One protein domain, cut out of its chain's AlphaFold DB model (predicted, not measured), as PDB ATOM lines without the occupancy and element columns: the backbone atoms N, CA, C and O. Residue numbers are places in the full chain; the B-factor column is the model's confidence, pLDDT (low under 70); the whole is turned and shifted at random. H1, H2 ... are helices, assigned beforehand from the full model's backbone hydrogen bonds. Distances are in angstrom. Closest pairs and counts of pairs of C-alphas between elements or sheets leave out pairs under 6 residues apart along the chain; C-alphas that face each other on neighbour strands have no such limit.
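AT A GLANCE: This is residues 10 to 118 of the 118 residues of an uncharacterized protein of Methanomicrobiales archaeon (UniProt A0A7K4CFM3). Two helical hairpins, H1 with H2 and H3 with H4, pack together through H2 and H4; the four helices make a curved row H1, H2, H4, H3. Residues 85 to 91 stick out. The 109 printed residues, class all helix with four named helices, are compact, with a radius of gyration of the C-alphas of 14.5 A, and span 44 by 29 by 23 A.

HOW THE PARTS SIT: Start with H1, residues 10 to 31, which touches H2, residues 37 to 56; their closest C-alphas, Leu 17 and Ala 48, are 6.2 A apart. H2 touches H4, residues 94 to 117, closest at C-alphas Leu 50 and Ala 110, 4.7 A. H4, kinked 40 degrees near residue 104, touches H3, residues 61 to 87, closest at C-alphas Ala 69 and Ile 104, 4.4 A. H1 and H3 are apart. Every O i to N i+4 pair is within hydrogen-bond range in H2 and H3, 17 of 18 in H1 and 18 of 20 in H4.

IN THESE COORDINATES: Find C-alpha 10 at (22.798, -30.592, 45.563), where H1 begins; H3 is 37.6 A long; H4 ends at C-alpha 117, (29.991, -43.577, 59.945).

THE WHOLE: The printed part has no cut and no long link; residues 85 to 92 are under pLDDT 70.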
ATOM      1  N   GLU A  10      23.128 -29.293  44.968       88.19
ATOM      2  CA  GLU A  10      22.798 -30.592  45.563       88.19
ATOM      3  C   GLU A  10      21.896 -31.410  44.636       88.19
ATOM      4  O   GLU A  10      22.145 -32.591  44.398       88.19
ATOM      5  N   VAL A  11      20.909 -30.754  44.016       88.38
ATOM      6  CA  VAL A  11      20.073 -31.369  42.979       88.38
ATOM      7  C   VAL A  11      20.924 -31.833  41.799       88.38
ATOM      8  O   VAL A  11      20.726 -32.942  41.313       88.38
ATOM      9  N   LEU A  12      21.898 -31.033  41.353       91.75
ATOM     10  CA  LEU A  12      22.801 -31.428  40.271       91.75
ATOM     11  C   LEU A  12      23.591 -32.696  40.627       91.75
ATOM     12  O   LEU A  12      23.659 -33.612  39.810       91.75
ATOM     13  N   ILE A  13      24.144 -32.784  41.841       91.19
ATOM     14  CA  ILE A  13      24.846 -33.993  42.306       91.19
ATOM     15  C   ILE A  13      23.894 -35.192  42.307       91.19
ATOM     16  O   ILE A  13      24.258 -36.263  41.818       91.19
ATOM     17  N   LEU A  14      22.672 -35.019  42.819       89.81
ATOM     18  CA  LEU A  14      21.670 -36.080  42.840       89.81
ATOM     19  C   LEU A  14      21.345 -36.564  41.420       89.81
ATOM     20  O   LEU A  14      21.315 -37.768  41.183       89.81
ATOM     21  N   LEU A  15      21.163 -35.648  40.465       90.12
ATOM     22  CA  LEU A  15      20.900 -35.980  39.062       90.12
ATOM     23  C   LEU A  15      22.063 -36.739  38.418       90.12
ATOM     24  O   LEU A  15      21.831 -37.717  37.710       90.12
ATOM     25  N   VAL A  16      23.307 -36.334  38.685       92.19
ATOM     26  CA  VAL A  16      24.494 -37.058  38.207       92.19
ATOM     27  C   VAL A  16      24.519 -38.480  38.767       92.19
ATOM     28  O   VAL A  16      24.758 -39.425  38.021       92.19
ATOM     29  N   LEU A  17      24.223 -38.660  40.056       90.56
ATOM     30  CA  LEU A  17      24.166 -39.989  40.669       90.56
ATOM     31  C   LEU A  17      23.041 -40.847  40.086       90.56
ATOM     32  O   LEU A  17      23.272 -42.016  39.785       90.56
ATOM     33  N   VAL A  18      21.854 -40.275  39.870       88.88
ATOM     34  CA  VAL A  18      20.737 -40.964  39.204       88.88
ATOM     35  C   VAL A  18      21.137 -41.401  37.794       88.88
ATOM     36  O   VAL A  18      20.900 -42.548  37.427       88.88
ATOM     37  N   PHE A  19      21.807 -40.534  37.031       89.62
ATOM     38  CA  PHE A  19      22.300 -40.859  35.692       89.62
ATOM     39  C   PHE A  19      23.324 -42.004  35.704       89.62
ATOM     40  O   PHE A  19      23.245 -42.921  34.888       89.62
ATOM     41  N   VAL A  20      24.256 -42.006  36.663       91.81
ATOM     42  CA  VAL A  20      25.214 -43.110  36.833       91.81
ATOM     43  C   VAL A  20      24.494 -44.417  37.177       91.81
ATOM     44  O   VAL A  20      24.796 -45.453  36.582       91.81
ATOM     45  N   VAL A  21      23.527 -44.387  38.100       89.25
ATOM     46  CA  VAL A  21      22.731 -45.570  38.465       89.25
ATOM     47  C   VAL A  21      21.960 -46.108  37.258       89.25
ATOM     48  O   VAL A  21      21.899 -47.323  37.085       89.25
ATOM     49  N   ASP A  22      21.429 -45.241  36.395       87.38
ATOM     50  CA  ASP A  22      20.702 -45.649  35.187       87.38
ATOM     51  C   ASP A  22      21.604 -46.322  34.136       87.38
ATOM     52  O   ASP A  22      21.257 -47.374  33.588       87.38
ATOM     53  N   ILE A  23      22.815 -45.794  33.917       89.31
ATOM     54  CA  ILE A  23      23.821 -46.444  33.060       89.31
ATOM     55  C   ILE A  23      24.155 -47.836  33.600       89.31
ATOM     56  O   ILE A  23      24.154 -48.818  32.852       89.31
ATOM     57  N   LEU A  24      24.416 -47.944  34.905       88.62
ATOM     58  CA  LEU A  24      24.736 -49.226  35.529       88.62
ATOM     59  C   LEU A  24      23.557 -50.201  35.449       88.62
ATOM     60  O   LEU A  24      23.758 -51.373  35.143       88.62
ATOM     61  N   ASN A  25      22.328 -49.730  35.657       86.25
ATOM     62  CA  ASN A  25      21.115 -50.532  35.496       86.25
ATOM     63  C   ASN A  25      20.966 -51.056  34.057       86.25
ATOM     64  O   ASN A  25      20.610 -52.215  33.842       86.25
ATOM     65  N   SER A  26      21.299 -50.237  33.059       85.94
ATOM     66  CA  SER A  26      21.297 -50.658  31.655       85.94
ATOM     67  C   SER A  26      22.313 -51.772  31.385       85.94
ATOM     68  O   SER A  26      21.979 -52.750  30.720       85.94
ATOM     69  N   LEU A  27      23.512 -51.696  31.974       87.62
ATOM     70  CA  LEU A  27      24.515 -52.766  31.896       87.62
ATOM     71  C   LEU A  27      24.053 -54.051  32.602       87.62
ATOM     72  O   LEU A  27      24.293 -55.156  32.112       87.62
ATOM     73  N   GLN A  28      23.350 -53.933  33.733       85.56
ATOM     74  CA  GLN A  28      22.831 -55.087  34.473       85.56
ATOM     75  C   GLN A  28      21.827 -55.909  33.677       85.56
ATOM     76  O   GLN A  28      21.847 -57.135  33.774       85.56
ATOM     77  N   LYS A  29      20.984 -55.260  32.866       81.38
ATOM     78  CA  LYS A  29      20.015 -55.958  32.009       81.38
ATOM     79  C   LYS A  29      20.689 -56.934  31.045       81.38
ATOM     80  O   LYS A  29      20.084 -57.938  30.685       81.38
ATOM     81  N   THR A  30      21.931 -56.656  30.647       83.56
ATOM     82  CA  THR A  30      22.718 -57.509  29.746       83.56
ATOM     83  C   THR A  30      23.540 -58.559  30.494       83.56
ATOM     84  O   THR A  30      23.744 -59.653  29.976       83.56
ATOM     85  N   LEU A  31      24.029 -58.238  31.695       85.25
ATOM     86  CA  LEU A  31      25.034 -59.045  32.401       85.25
ATOM     87  C   LEU A  31      24.467 -59.938  33.513       85.25
ATOM     88  O   LEU A  31      25.116 -60.909  33.899       85.25
ATOM     89  N   LEU A  32      23.293 -59.614  34.062       86.94
ATOM     90  CA  LEU A  32      22.731 -60.290  35.233       86.94
ATOM     91  C   LEU A  32      21.476 -61.096  34.904       86.94
ATOM     92  O   LEU A  32      20.660 -60.715  34.068       86.94
ATOM     93  N   VAL A  33      21.281 -62.178  35.660       86.31
ATOM     94  CA  VAL A  33      20.063 -62.996  35.623       86.31
ATOM     95  C   VAL A  33      18.864 -62.171  36.130       86.31
ATOM     96  O   VAL A  33      19.001 -61.523  37.173       86.31
ATOM     97  N   PRO A  34      17.678 -62.220  35.480       82.06
ATOM     98  CA  PRO A  34      16.527 -61.363  35.805       82.06
ATOM     99  C   PRO A  34      16.106 -61.353  37.279       82.06
ATOM    100  O   PRO A  34      15.696 -60.324  37.801       82.06
ATOM    101  N   PHE A  35      16.249 -62.485  37.971       80.44
ATOM    102  CA  PHE A  35      15.907 -62.604  39.389       80.44
ATOM    103  C   PHE A  35      16.814 -61.772  40.314       80.44
ATOM    104  O   PHE A  35      16.365 -61.282  41.345       80.44
ATOM    105  N   ILE A  36      18.091 -61.602  39.959       85.50
ATOM    106  CA  ILE A  36      19.091 -60.923  40.798       85.50
ATOM    107  C   ILE A  36      19.088 -59.406  40.544       85.50
ATOM    108  O   ILE A  36      19.375 -58.625  41.453       85.50
ATOM    109  N   GLN A  37      18.707 -58.983  39.334       83.69
ATOM    110  CA  GLN A  37      18.661 -57.580  38.901       83.69
ATOM    111  C   GLN A  37      18.010 -56.608  39.907       83.69
ATOM    112  O   GLN A  37      18.664 -55.625  40.256       83.69
ATOM    113  N   PRO A  38      16.793 -56.842  40.444       83.50
ATOM    114  CA  PRO A  38      16.157 -55.876  41.347       83.50
ATOM    115  C   PRO A  38      16.925 -55.684  42.666       83.50
ATOM    116  O   PRO A  38      16.945 -54.580  43.210       83.50
ATOM    117  N   PHE A  39      17.606 -56.720  43.164       87.00
ATOM    118  CA  PHE A  39      18.416 -56.630  44.382       87.00
ATOM    119  C   PHE A  39      19.709 -55.848  44.155       87.00
ATOM    120  O   PHE A  39      20.106 -55.048  45.002       87.00
ATOM    121  N   VAL A  40      20.359 -56.042  43.004       88.81
ATOM    122  CA  VAL A  40      21.571 -55.283  42.662       88.81
ATOM    123  C   VAL A  40      21.217 -53.828  42.366       88.81
ATOM    124  O   VAL A  40      21.935 -52.936  42.809       88.81
ATOM    125  N   TYR A  41      20.085 -53.566  41.710       86.94
ATOM    126  CA  TYR A  41      19.549 -52.214  41.560       86.94
ATOM    127  C   TYR A  41      19.339 -51.537  42.922       86.94
ATOM    128  O   TYR A  41      19.871 -50.451  43.154       86.94
ATOM    129  N   LEU A  42      18.647 -52.204  43.854       88.75
ATOM    130  CA  LEU A  42      18.431 -51.706  45.217       88.75
ATOM    131  C   LEU A  42      19.759 -51.366  45.911       88.75
ATOM    132  O   LEU A  42      19.907 -50.290  46.490       88.75
ATOM    133  N   PHE A  43      20.735 -52.272  45.823       90.56
ATOM    134  CA  PHE A  43      22.060 -52.069  46.395       90.56
ATOM    135  C   PHE A  43      22.762 -50.845  45.795       90.56
ATOM    136  O   PHE A  43      23.272 -50.011  46.541       90.56
ATOM    137  N   MET A  44      22.742 -50.683  44.469       90.75
ATOM    138  CA  MET A  44      23.344 -49.520  43.810       90.75
ATOM    139  C   MET A  44      22.670 -48.208  44.207       90.75
ATOM    140  O   MET A  44      23.371 -47.228  44.441       90.75
ATOM    141  N   VAL A  45      21.340 -48.188  44.338       90.19
ATOM    142  CA  VAL A  45      20.604 -47.010  44.823       90.19
ATOM    143  C   VAL A  45      21.048 -46.644  46.239       90.19
ATOM    144  O   VAL A  45      21.350 -45.482  46.498       90.19
ATOM    145  N   ILE A  46      21.157 -47.621  47.147       91.88
ATOM    146  CA  ILE A  46      21.622 -47.378  48.522       91.88
ATOM    147  C   ILE A  46      23.057 -46.840  48.528       91.88
ATOM    148  O   ILE A  46      23.338 -45.872  49.231       91.88
ATOM    149  N   VAL A  47      23.960 -47.421  47.735       92.62
ATOM    150  CA  VAL A  47      25.356 -46.961  47.632       92.62
ATOM    151  C   VAL A  47      25.438 -45.549  47.045       92.62
ATOM    152  O   VAL A  47      26.201 -44.721  47.548       92.62
ATOM    153  N   ALA A  48      24.640 -45.240  46.022       92.62
ATOM    154  CA  ALA A  48      24.571 -43.906  45.434       92.62
ATOM    155  C   ALA A  48      24.052 -42.874  46.446       92.62
ATOM    156  O   ALA A  48      24.668 -41.825  46.618       92.62
ATOM    157  N   LEU A  49      22.981 -43.193  47.178       92.88
ATOM    158  CA  LEU A  49      22.450 -42.332  48.237       92.88
ATOM    159  C   LEU A  49      23.442 -42.168  49.392       92.88
ATOM    160  O   LEU A  49      23.629 -41.063  49.887       92.88
ATOM    161  N   LEU A  50      24.144 -43.223  49.801       93.19
ATOM    162  CA  LEU A  50      25.186 -43.106  50.820       93.19
ATOM    163  C   LEU A  50      26.320 -42.182  50.349       93.19
ATOM    164  O   LEU A  50      26.773 -41.322  51.103       93.19
ATOM    165  N   SER A  51      26.728 -42.308  49.084       92.75
ATOM    166  CA  SER A  51      27.726 -41.430  48.462       92.75
ATOM    167  C   SER A  51      27.246 -39.979  48.417       92.75
ATOM    168  O   SER A  51      28.007 -39.071  48.740       92.75
ATOM    169  N   TYR A  52      25.970 -39.753  48.099       92.94
ATOM    170  CA  TYR A  52      25.336 -38.435  48.140       92.94
ATOM    171  C   TYR A  52      25.437 -37.791  49.529       92.94
ATOM    172  O   TYR A  52      25.879 -36.651  49.656       92.94
ATOM    173  N   PHE A  53      25.109 -38.541  50.585       92.00
ATOM    174  CA  PHE A  53      25.193 -38.056  51.966       92.00
ATOM    175  C   PHE A  53      26.636 -37.749  52.377       92.00
ATOM    176  O   PHE A  53      26.885 -36.740  53.033       92.00
ATOM    177  N   LEU A  54      27.597 -38.578  51.961       91.12
ATOM    178  CA  LEU A  54      29.022 -38.353  52.226       91.12
ATOM    179  C   LEU A  54      29.572 -37.104  51.521       91.12
ATOM    180  O   LEU A  54      30.449 -36.436  52.076       91.12
ATOM    181  N   LEU A  55      29.071 -36.789  50.324       90.19
ATOM    182  CA  LEU A  55      29.460 -35.598  49.565       90.19
ATOM    183  C   LEU A  55      28.855 -34.324  50.154       90.19
ATOM    184  O   LEU A  55      29.572 -33.343  50.335       90.19
ATOM    185  N   LEU A  56      27.559 -34.343  50.476       89.19
ATOM    186  CA  LEU A  56      26.863 -33.172  51.016       89.19
ATOM    187  C   LEU A  56      27.169 -32.899  52.482       89.19
ATOM    188  O   LEU A  56      27.090 -31.759  52.925       89.19
ATOM    189  N   ARG A  57      27.517 -33.944  53.234       87.88
ATOM    190  CA  ARG A  57      27.762 -33.892  54.676       87.88
ATOM    191  C   ARG A  57      26.660 -33.142  55.441       87.88
ATOM    192  O   ARG A  57      26.966 -32.195  56.168       87.88
ATOM    193  N   PRO A  58      25.387 -33.559  55.319       85.94
ATOM    194  CA  PRO A  58      24.278 -32.840  55.932       85.94
ATOM    195  C   PRO A  58      24.439 -32.766  57.455       85.94
ATOM    196  O   PRO A  58      24.872 -33.726  58.106       85.94
ATOM    197  N   GLU A  59      24.069 -31.625  58.035       85.88
ATOM    198  CA  GLU A  59      24.021 -31.442  59.490       85.88
ATOM    199  C   GLU A  59      22.956 -32.346  60.127       85.88
ATOM    200  O   GLU A  59      23.241 -33.033  61.106       85.88
ATOM    201  N   GLU A  60      21.771 -32.419  59.512       87.75
ATOM    202  CA  GLU A  60      20.652 -33.278  59.917       87.75
ATOM    203  C   GLU A  60      20.419 -34.392  58.864       87.75
ATOM    204  O   GLU A  60      19.534 -34.263  58.013       87.75
ATOM    205  N   PRO A  61      21.174 -35.512  58.880       88.06
ATOM    206  CA  PRO A  61      21.068 -36.547  57.845       88.06
ATOM    207  C   PRO A  61      19.681 -37.192  57.774       88.06
ATOM    208  O   PRO A  61      19.203 -37.511  56.690       88.06
ATOM    209  N   MET A  62      18.995 -37.342  58.907       90.44
ATOM    210  CA  MET A  62      17.646 -37.915  58.922       90.44
ATOM    211  C   MET A  62      16.604 -36.994  58.277       90.44
ATOM    212  O   MET A  62      15.712 -37.486  57.596       90.44
ATOM    213  N   ALA A  63      16.748 -35.670  58.397       89.06
ATOM    214  CA  ALA A  63      15.851 -34.726  57.725       89.06
ATOM    215  C   ALA A  63      16.023 -34.765  56.194       89.06
ATOM    216  O   ALA A  63      15.045 -34.691  55.443       89.06
ATOM    217  N   LEU A  64      17.265 -34.937  55.722       89.62
ATOM    218  CA  LEU A  64      17.549 -35.162  54.305       89.62
ATOM    219  C   LEU A  64      16.976 -36.506  53.828       89.62
ATOM    220  O   LEU A  64      16.366 -36.563  52.762       89.62
ATOM    221  N   ALA A  65      17.125 -37.570  54.624       91.75
ATOM    222  CA  ALA A  65      16.571 -38.890  54.321       91.75
ATOM    223  C   ALA A  65      15.042 -38.868  54.198       91.75
ATOM    224  O   ALA A  65      14.523 -39.369  53.204       91.75
ATOM    225  N   ASP A  66      14.340 -38.231  55.142       90.12
ATOM    226  CA  ASP A  66      12.883 -38.040  55.098       90.12
ATOM    227  C   ASP A  66      12.446 -37.345  53.804       90.12
ATOM    228  O   ASP A  66      11.502 -37.768  53.134       90.12
ATOM    229  N   SER A  67      13.160 -36.276  53.444       89.75
ATOM    230  CA  SER A  67      12.853 -35.473  52.261       89.75
ATOM    231  C   SER A  67      13.054 -36.281  50.982       89.75
ATOM    232  O   SER A  67      12.166 -36.326  50.135       89.75
ATOM    233  N   LEU A  68      14.183 -36.985  50.865       90.44
ATOM    234  CA  LEU A  68      14.477 -37.836  49.714       90.44
ATOM    235  C   LEU A  68      13.521 -39.027  49.614       90.44
ATOM    236  O   LEU A  68      13.075 -39.326  48.513       90.44
ATOM    237  N   ALA A  69      13.170 -39.680  50.725       91.19
ATOM    238  CA  ALA A  69      12.213 -40.788  50.729       91.19
ATOM    239  C   ALA A  69      10.840 -40.343  50.223       91.19
ATOM    240  O   ALA A  69      10.214 -41.036  49.422       91.19
ATOM    241  N   LEU A  70      10.393 -39.158  50.647       89.69
ATOM    242  CA  LEU A  70       9.142 -38.579  50.181       89.69
ATOM    243  C   LEU A  70       9.220 -38.210  48.695       89.69
ATOM    244  O   LEU A  70       8.358 -38.619  47.922       89.69
ATOM    245  N   THR A  71      10.252 -37.479  48.269       87.81
ATOM    246  CA  THR A  71      10.390 -37.047  46.871       87.81
ATOM    247  C   THR A  71      10.560 -38.233  45.922       87.81
ATOM    248  O   THR A  71       9.814 -38.346  44.951       87.81
ATOM    249  N   LEU A  72      11.496 -39.141  46.203       87.88
ATOM    250  CA  LEU A  72      11.751 -40.315  45.366       87.88
ATOM    251  C   LEU A  72      10.564 -41.279  45.390       87.88
ATOM    252  O   LEU A  72      10.178 -41.784  44.338       87.88
ATOM    253  N   GLY A  73       9.949 -41.494  46.555       87.62
ATOM    254  CA  GLY A  73       8.756 -42.328  46.690       87.62
ATOM    255  C   GLY A  73       7.585 -41.804  45.860       87.62
ATOM    256  O   GLY A  73       6.969 -42.574  45.129       87.62
ATOM    257  N   VAL A  74       7.314 -40.494  45.904       88.88
ATOM    258  CA  VAL A  74       6.260 -39.864  45.091       88.88
ATOM    259  C   VAL A  74       6.576 -39.956  43.599       88.88
ATOM    260  O   VAL A  74       5.696 -40.324  42.825       88.88
ATOM    261  N   ILE A  75       7.818 -39.679  43.183       86.50
ATOM    262  CA  ILE A  75       8.226 -39.801  41.774       86.50
ATOM    263  C   ILE A  75       8.007 -41.231  41.276       86.50
ATOM    264  O   ILE A  75       7.369 -41.432  40.245       86.50
ATOM    265  N   VAL A  76       8.496 -42.228  42.015       84.94
ATOM    266  CA  VAL A  76       8.349 -43.637  41.632       84.94
ATOM    267  C   VAL A  76       6.882 -44.048  41.616       84.94
ATOM    268  O   VAL A  76       6.459 -44.702  40.670       84.94
ATOM    269  N   LEU A  77       6.082 -43.621  42.592       86.00
ATOM    270  CA  LEU A  77       4.646 -43.896  42.610       86.00
ATOM    271  C   LEU A  77       3.942 -43.336  41.365       86.00
ATOM    272  O   LEU A  77       3.165 -44.052  40.739       86.00
ATOM    273  N   ILE A  78       4.245 -42.094  40.969       85.94
ATOM    274  CA  ILE A  78       3.699 -41.491  39.744       85.94
ATOM    275  C   ILE A  78       4.110 -42.312  38.518       85.94
ATOM    276  O   ILE A  78       3.262 -42.619  37.686       85.94
ATOM    277  N   LEU A  79       5.383 -42.708  38.413       82.00
ATOM    278  CA  LEU A  79       5.867 -43.525  37.295       82.00
ATOM    279  C   LEU A  79       5.158 -44.881  37.220       82.00
ATOM    280  O   LEU A  79       4.809 -45.316  36.125       82.00
ATOM    281  N   ILE A  80       4.912 -45.524  38.363       82.19
ATOM    282  CA  ILE A  80       4.171 -46.789  38.440       82.19
ATOM    283  C   ILE A  80       2.737 -46.592  37.957       82.19
ATOM    284  O   ILE A  80       2.290 -47.327  37.084       82.19
ATOM    285  N   ILE A  81       2.044 -45.572  38.473       81.00
ATOM    286  CA  ILE A  81       0.672 -45.246  38.067       81.00
ATOM    287  C   ILE A  81       0.609 -44.962  36.561       81.00
ATOM    288  O   ILE A  81      -0.295 -45.441  35.886       81.00
ATOM    289  N   MET A  82       1.573 -44.220  36.006       79.44
ATOM    290  CA  MET A  82       1.616 -43.965  34.565       79.44
ATOM    291  C   MET A  82       1.864 -45.240  33.755       79.44
ATOM    292  O   MET A  82       1.221 -45.421  32.727       79.44
ATOM    293  N   GLN A  83       2.756 -46.131  34.194       72.44
ATOM    294  CA  GLN A  83       2.988 -47.405  33.505       72.44
ATOM    295  C   GLN A  83       1.747 -48.303  33.520       72.44
ATOM    296  O   GLN A  83       1.414 -48.893  32.494       72.44
ATOM    297  N   ASP A  84       1.059 -48.364  34.658       71.12
ATOM    298  CA  ASP A  84      -0.132 -49.190  34.862       71.12
ATOM    299  C   ASP A  84      -1.327 -48.666  34.045       71.12
ATOM    300  O   ASP A  84      -1.933 -49.405  33.272       71.12
ATOM    301  N   ILE A  85      -1.602 -47.355  34.109       68.62
ATOM    302  CA  ILE A  85      -2.747 -46.727  33.427       68.62
ATOM    303  C   ILE A  85      -2.533 -46.592  31.912       68.62
ATOM    304  O   ILE A  85      -3.480 -46.757  31.144       68.62
ATOM    305  N   VAL A  86      -1.325 -46.233  31.460       61.00
ATOM    306  CA  VAL A  86      -1.088 -45.859  30.050       61.00
ATOM    307  C   VAL A  86      -0.709 -47.061  29.186       61.00
ATOM    308  O   VAL A  86      -1.019 -47.064  27.996       61.00
ATOM    309  N   ILE A  87      -0.028 -48.068  29.746       57.97
ATOM    310  CA  ILE A  87       0.603 -49.133  28.947       57.97
ATOM    311  C   ILE A  87      -0.134 -50.482  29.077       57.97
ATOM    312  O   ILE A  87       0.122 -51.387  28.287       57.97
ATOM    313  N   GLY A  88      -1.105 -50.621  29.992       50.38
ATOM    314  CA  GLY A  88      -1.944 -51.825  30.081       50.38
ATOM    315  C   GLY A  88      -1.167 -53.082  30.486       50.38
ATOM    316  O   GLY A  88      -1.456 -54.182  30.018       50.38
ATOM    317  N   PHE A  89      -0.138 -52.928  31.322       55.69
ATOM    318  CA  PHE A  89       0.532 -54.064  31.944       55.69
ATOM    319  C   PHE A  89      -0.328 -54.562  33.114       55.69
ATOM    320  O   PHE A  89      -0.175 -54.082  34.227       55.69
ATOM    321  N   ASP A  90      -1.193 -55.551  32.876       52.28
ATOM    322  CA  ASP A  90      -2.170 -56.105  33.843       52.28
ATOM    323  C   ASP A  90      -1.582 -56.735  35.131       52.28
ATOM    324  O   ASP A  90      -2.289 -57.388  35.899       52.28
ATOM    325  N   THR A  91      -0.290 -56.571  35.417       55.81
ATOM    326  CA  THR A  91       0.311 -57.034  36.670       55.81
ATOM    327  C   THR A  91       1.414 -56.086  37.127       55.81
ATOM    328  O   THR A  91       2.460 -55.958  36.487       55.81
ATOM    329  N   VAL A  92       1.223 -55.475  38.299       60.38
ATOM    330  CA  VAL A  92       2.321 -54.864  39.057       60.38
ATOM    331  C   VAL A  92       3.372 -55.948  39.293       60.38
ATOM    332  O   VAL A  92       3.166 -56.882  40.069       60.38
ATOM    333  N   SER A  93       4.500 -55.849  38.589       70.44
ATOM    334  CA  SER A  93       5.565 -56.837  38.715       70.44
ATOM    335  C   SER A  93       6.201 -56.763  40.107       70.44
ATOM    336  O   SER A  93       6.310 -55.692  40.708       70.44
ATOM    337  N   TRP A  94       6.701 -57.893  40.611       71.44
ATOM    338  CA  TRP A  94       7.456 -57.930  41.869       71.44
ATOM    339  C   TRP A  94       8.651 -56.956  41.870       71.44
ATOM    340  O   TRP A  94       8.971 -56.349  42.891       71.44
ATOM    341  N   ASN A  95       9.254 -56.723  40.701       72.69
ATOM    342  CA  ASN A  95      10.341 -55.759  40.524       72.69
ATOM    343  C   ASN A  95       9.884 -54.326  40.831       72.69
ATOM    344  O   ASN A  95      10.611 -53.569  41.467       72.69
ATOM    345  N   THR A  96       8.665 -53.972  40.432       77.69
ATOM    346  CA  THR A  96       8.065 -52.656  40.668       77.69
ATOM    347  C   THR A  96       7.900 -52.375  42.163       77.69
ATOM    348  O   THR A  96       8.226 -51.284  42.634       77.69
ATOM    349  N   ILE A  97       7.479 -53.385  42.931       80.81
ATOM    350  CA  ILE A  97       7.354 -53.299  44.393       80.81
ATOM    351  C   ILE A  97       8.727 -53.095  45.042       80.81
ATOM    352  O   ILE A  97       8.875 -52.231  45.905       80.81
ATOM    353  N   ILE A  98       9.746 -53.848  44.608       81.06
ATOM    354  CA  ILE A  98      11.115 -53.702  45.127       81.06
ATOM    355  C   ILE A  98      11.667 -52.300  44.839       81.06
ATOM    356  O   ILE A  98      12.298 -51.705  45.711       81.06
ATOM    357  N   ILE A  99      11.410 -51.748  43.651       80.69
ATOM    358  CA  ILE A  99      11.855 -50.397  43.281       80.69
ATOM    359  C   ILE A  99      11.190 -49.341  44.173       80.69
ATOM    360  O   ILE A  99      11.880 -48.452  44.673       80.69
ATOM    361  N   LEU A 100       9.883 -49.457  44.429       84.56
ATOM    362  CA  LEU A 100       9.170 -48.553  45.334       84.56
ATOM    363  C   LEU A 100       9.704 -48.649  46.770       84.56
ATOM    364  O   LEU A 100       9.982 -47.625  47.398       84.56
ATOM    365  N   LEU A 101       9.909 -49.870  47.272       85.25
ATOM    366  CA  LEU A 101      10.530 -50.094  48.578       85.25
ATOM    367  C   LEU A 101      11.930 -49.482  48.638       85.25
ATOM    368  O   LEU A 101      12.276 -48.872  49.642       85.25
ATOM    369  N   GLY A 102      12.715 -49.579  47.567       85.00
ATOM    370  CA  GLY A 102      14.025 -48.943  47.467       85.00
ATOM    371  C   GLY A 102      13.982 -47.423  47.487       85.00
ATOM    372  O   GLY A 102      14.800 -46.805  48.161       85.00
ATOM    373  N   ALA A 103      13.015 -46.815  46.805       86.31
ATOM    374  CA  ALA A 103      12.854 -45.364  46.772       86.31
ATOM    375  C   ALA A 103      12.489 -44.782  48.145       86.31
ATOM    376  O   ALA A 103      12.939 -43.691  48.489       86.31
ATOM    377  N   ILE A 104      11.711 -45.526  48.938       89.81
ATOM    378  CA  ILE A 104      11.289 -45.103  50.275       89.81
ATOM    379  C   ILE A 104      12.332 -45.503  51.324       89.81
ATOM    380  O   ILE A 104      12.824 -44.652  52.054       89.81
ATOM    381  N   ALA A 105      12.698 -46.784  51.407       89.94
ATOM    382  CA  ALA A 105      13.601 -47.303  52.435       89.94
ATOM    383  C   ALA A 105      15.077 -46.961  52.178       89.94
ATOM    384  O   ALA A 105      15.843 -46.822  53.129       89.94
ATOM    385  N   GLY A 106      15.489 -46.804  50.918       90.31
ATOM    386  CA  GLY A 106      16.874 -46.512  50.541       90.31
ATOM    387  C   GLY A 106      17.432 -45.255  51.214       90.31
ATOM    388  O   GLY A 106      18.481 -45.352  51.854       90.31
ATOM    389  N   PRO A 107      16.740 -44.101  51.154       92.38
ATOM    390  CA  PRO A 107      17.166 -42.885  51.847       92.38
ATOM    391  C   PRO A 107      17.298 -43.052  53.363       92.38
ATOM    392  O   PRO A 107      18.273 -42.570  53.937       92.38
ATOM    393  N   PHE A 108      16.386 -43.784  54.011       92.62
ATOM    394  CA  PHE A 108      16.481 -44.080  55.446       92.62
ATOM    395  C   PHE A 108      17.696 -44.943  55.780       92.62
ATOM    396  O   PHE A 108      18.418 -44.651  56.734       92.62
ATOM    397  N   ILE A 109      17.948 -45.985  54.984       92.44
ATOM    398  CA  ILE A 109      19.118 -46.854  55.153       92.44
ATOM    399  C   ILE A 109      20.398 -46.034  54.972       92.44
ATOM    400  O   ILE A 109      21.288 -46.101  55.818       92.44
ATOM    401  N   ALA A 110      20.483 -45.221  53.917       91.81
ATOM    402  CA  ALA A 110      21.638 -44.366  53.654       91.81
ATOM    403  C   ALA A 110      21.864 -43.341  54.777       91.81
ATOM    404  O   ALA A 110      22.988 -43.206  55.261       91.81
ATOM    405  N   GLY A 111      20.805 -42.677  55.248       90.31
ATOM    406  CA  GLY A 111      20.879 -41.720  56.351       90.31
ATOM    407  C   GLY A 111      21.300 -42.359  57.675       90.31
ATOM    408  O   GLY A 111      22.140 -41.804  58.384       90.31
ATOM    409  N   PHE A 112      20.786 -43.552  57.985       90.94
ATOM    410  CA  PHE A 112      21.186 -44.318  59.166       90.94
ATOM    411  C   PHE A 112      22.643 -44.774  59.107       90.94
ATOM    412  O   PHE A 112      23.371 -44.628  60.088       90.94
ATOM    413  N   LEU A 113      23.085 -45.298  57.960       91.88
ATOM    414  CA  LEU A 113      24.474 -45.710  57.762       91.88
ATOM    415  C   LEU A 113      25.423 -44.515  57.856       91.88
ATOM    416  O   LEU A 113      26.411 -44.587  58.581       91.88
ATOM    417  N   TYR A 114      25.101 -43.399  57.202       91.44
ATOM    418  CA  TYR A 114      25.893 -42.174  57.294       91.44
ATOM    419  C   TYR A 114      26.004 -41.672  58.740       91.44
ATOM    420  O   TYR A 114      27.105 -41.377  59.199       91.44
ATOM    421  N   GLY A 115      24.894 -41.648  59.485       86.62
ATOM    422  CA  GLY A 115      24.885 -41.253  60.897       86.62
ATOM    423  C   GLY A 115      25.669 -42.183  61.830       86.62
ATOM    424  O   GLY A 115      25.979 -41.777  62.941       86.62
ATOM    425  N   LYS A 116      25.987 -43.413  61.403       88.62
ATOM    426  CA  LYS A 116      26.900 -44.320  62.122       88.62
ATOM    427  C   LYS A 116      28.366 -44.170  61.718       88.62
ATOM    428  O   LYS A 116      29.235 -44.562  62.490       88.62
ATOM    429  N   ILE A 117      28.632 -43.727  60.489       87.56
ATOM    430  CA  ILE A 117      29.991 -43.577  59.945       87.56
ATOM    431  C   ILE A 117      30.625 -42.254  60.406       87.56
ATOM    432  O   ILE A 117      31.846 -42.183  60.535       87.56
ATOM    433  N   ARG A 118      29.807 -41.219  60.627       71.62
ATOM    434  CA  ARG A 118      30.200 -39.912  61.169       71.62
ATOM    435  C   ARG A 118      30.198 -39.913  62.695       71.62
ATOM    436  O   ARG A 118      31.092 -39.241  63.254       71.62
TER     437      ARG A 118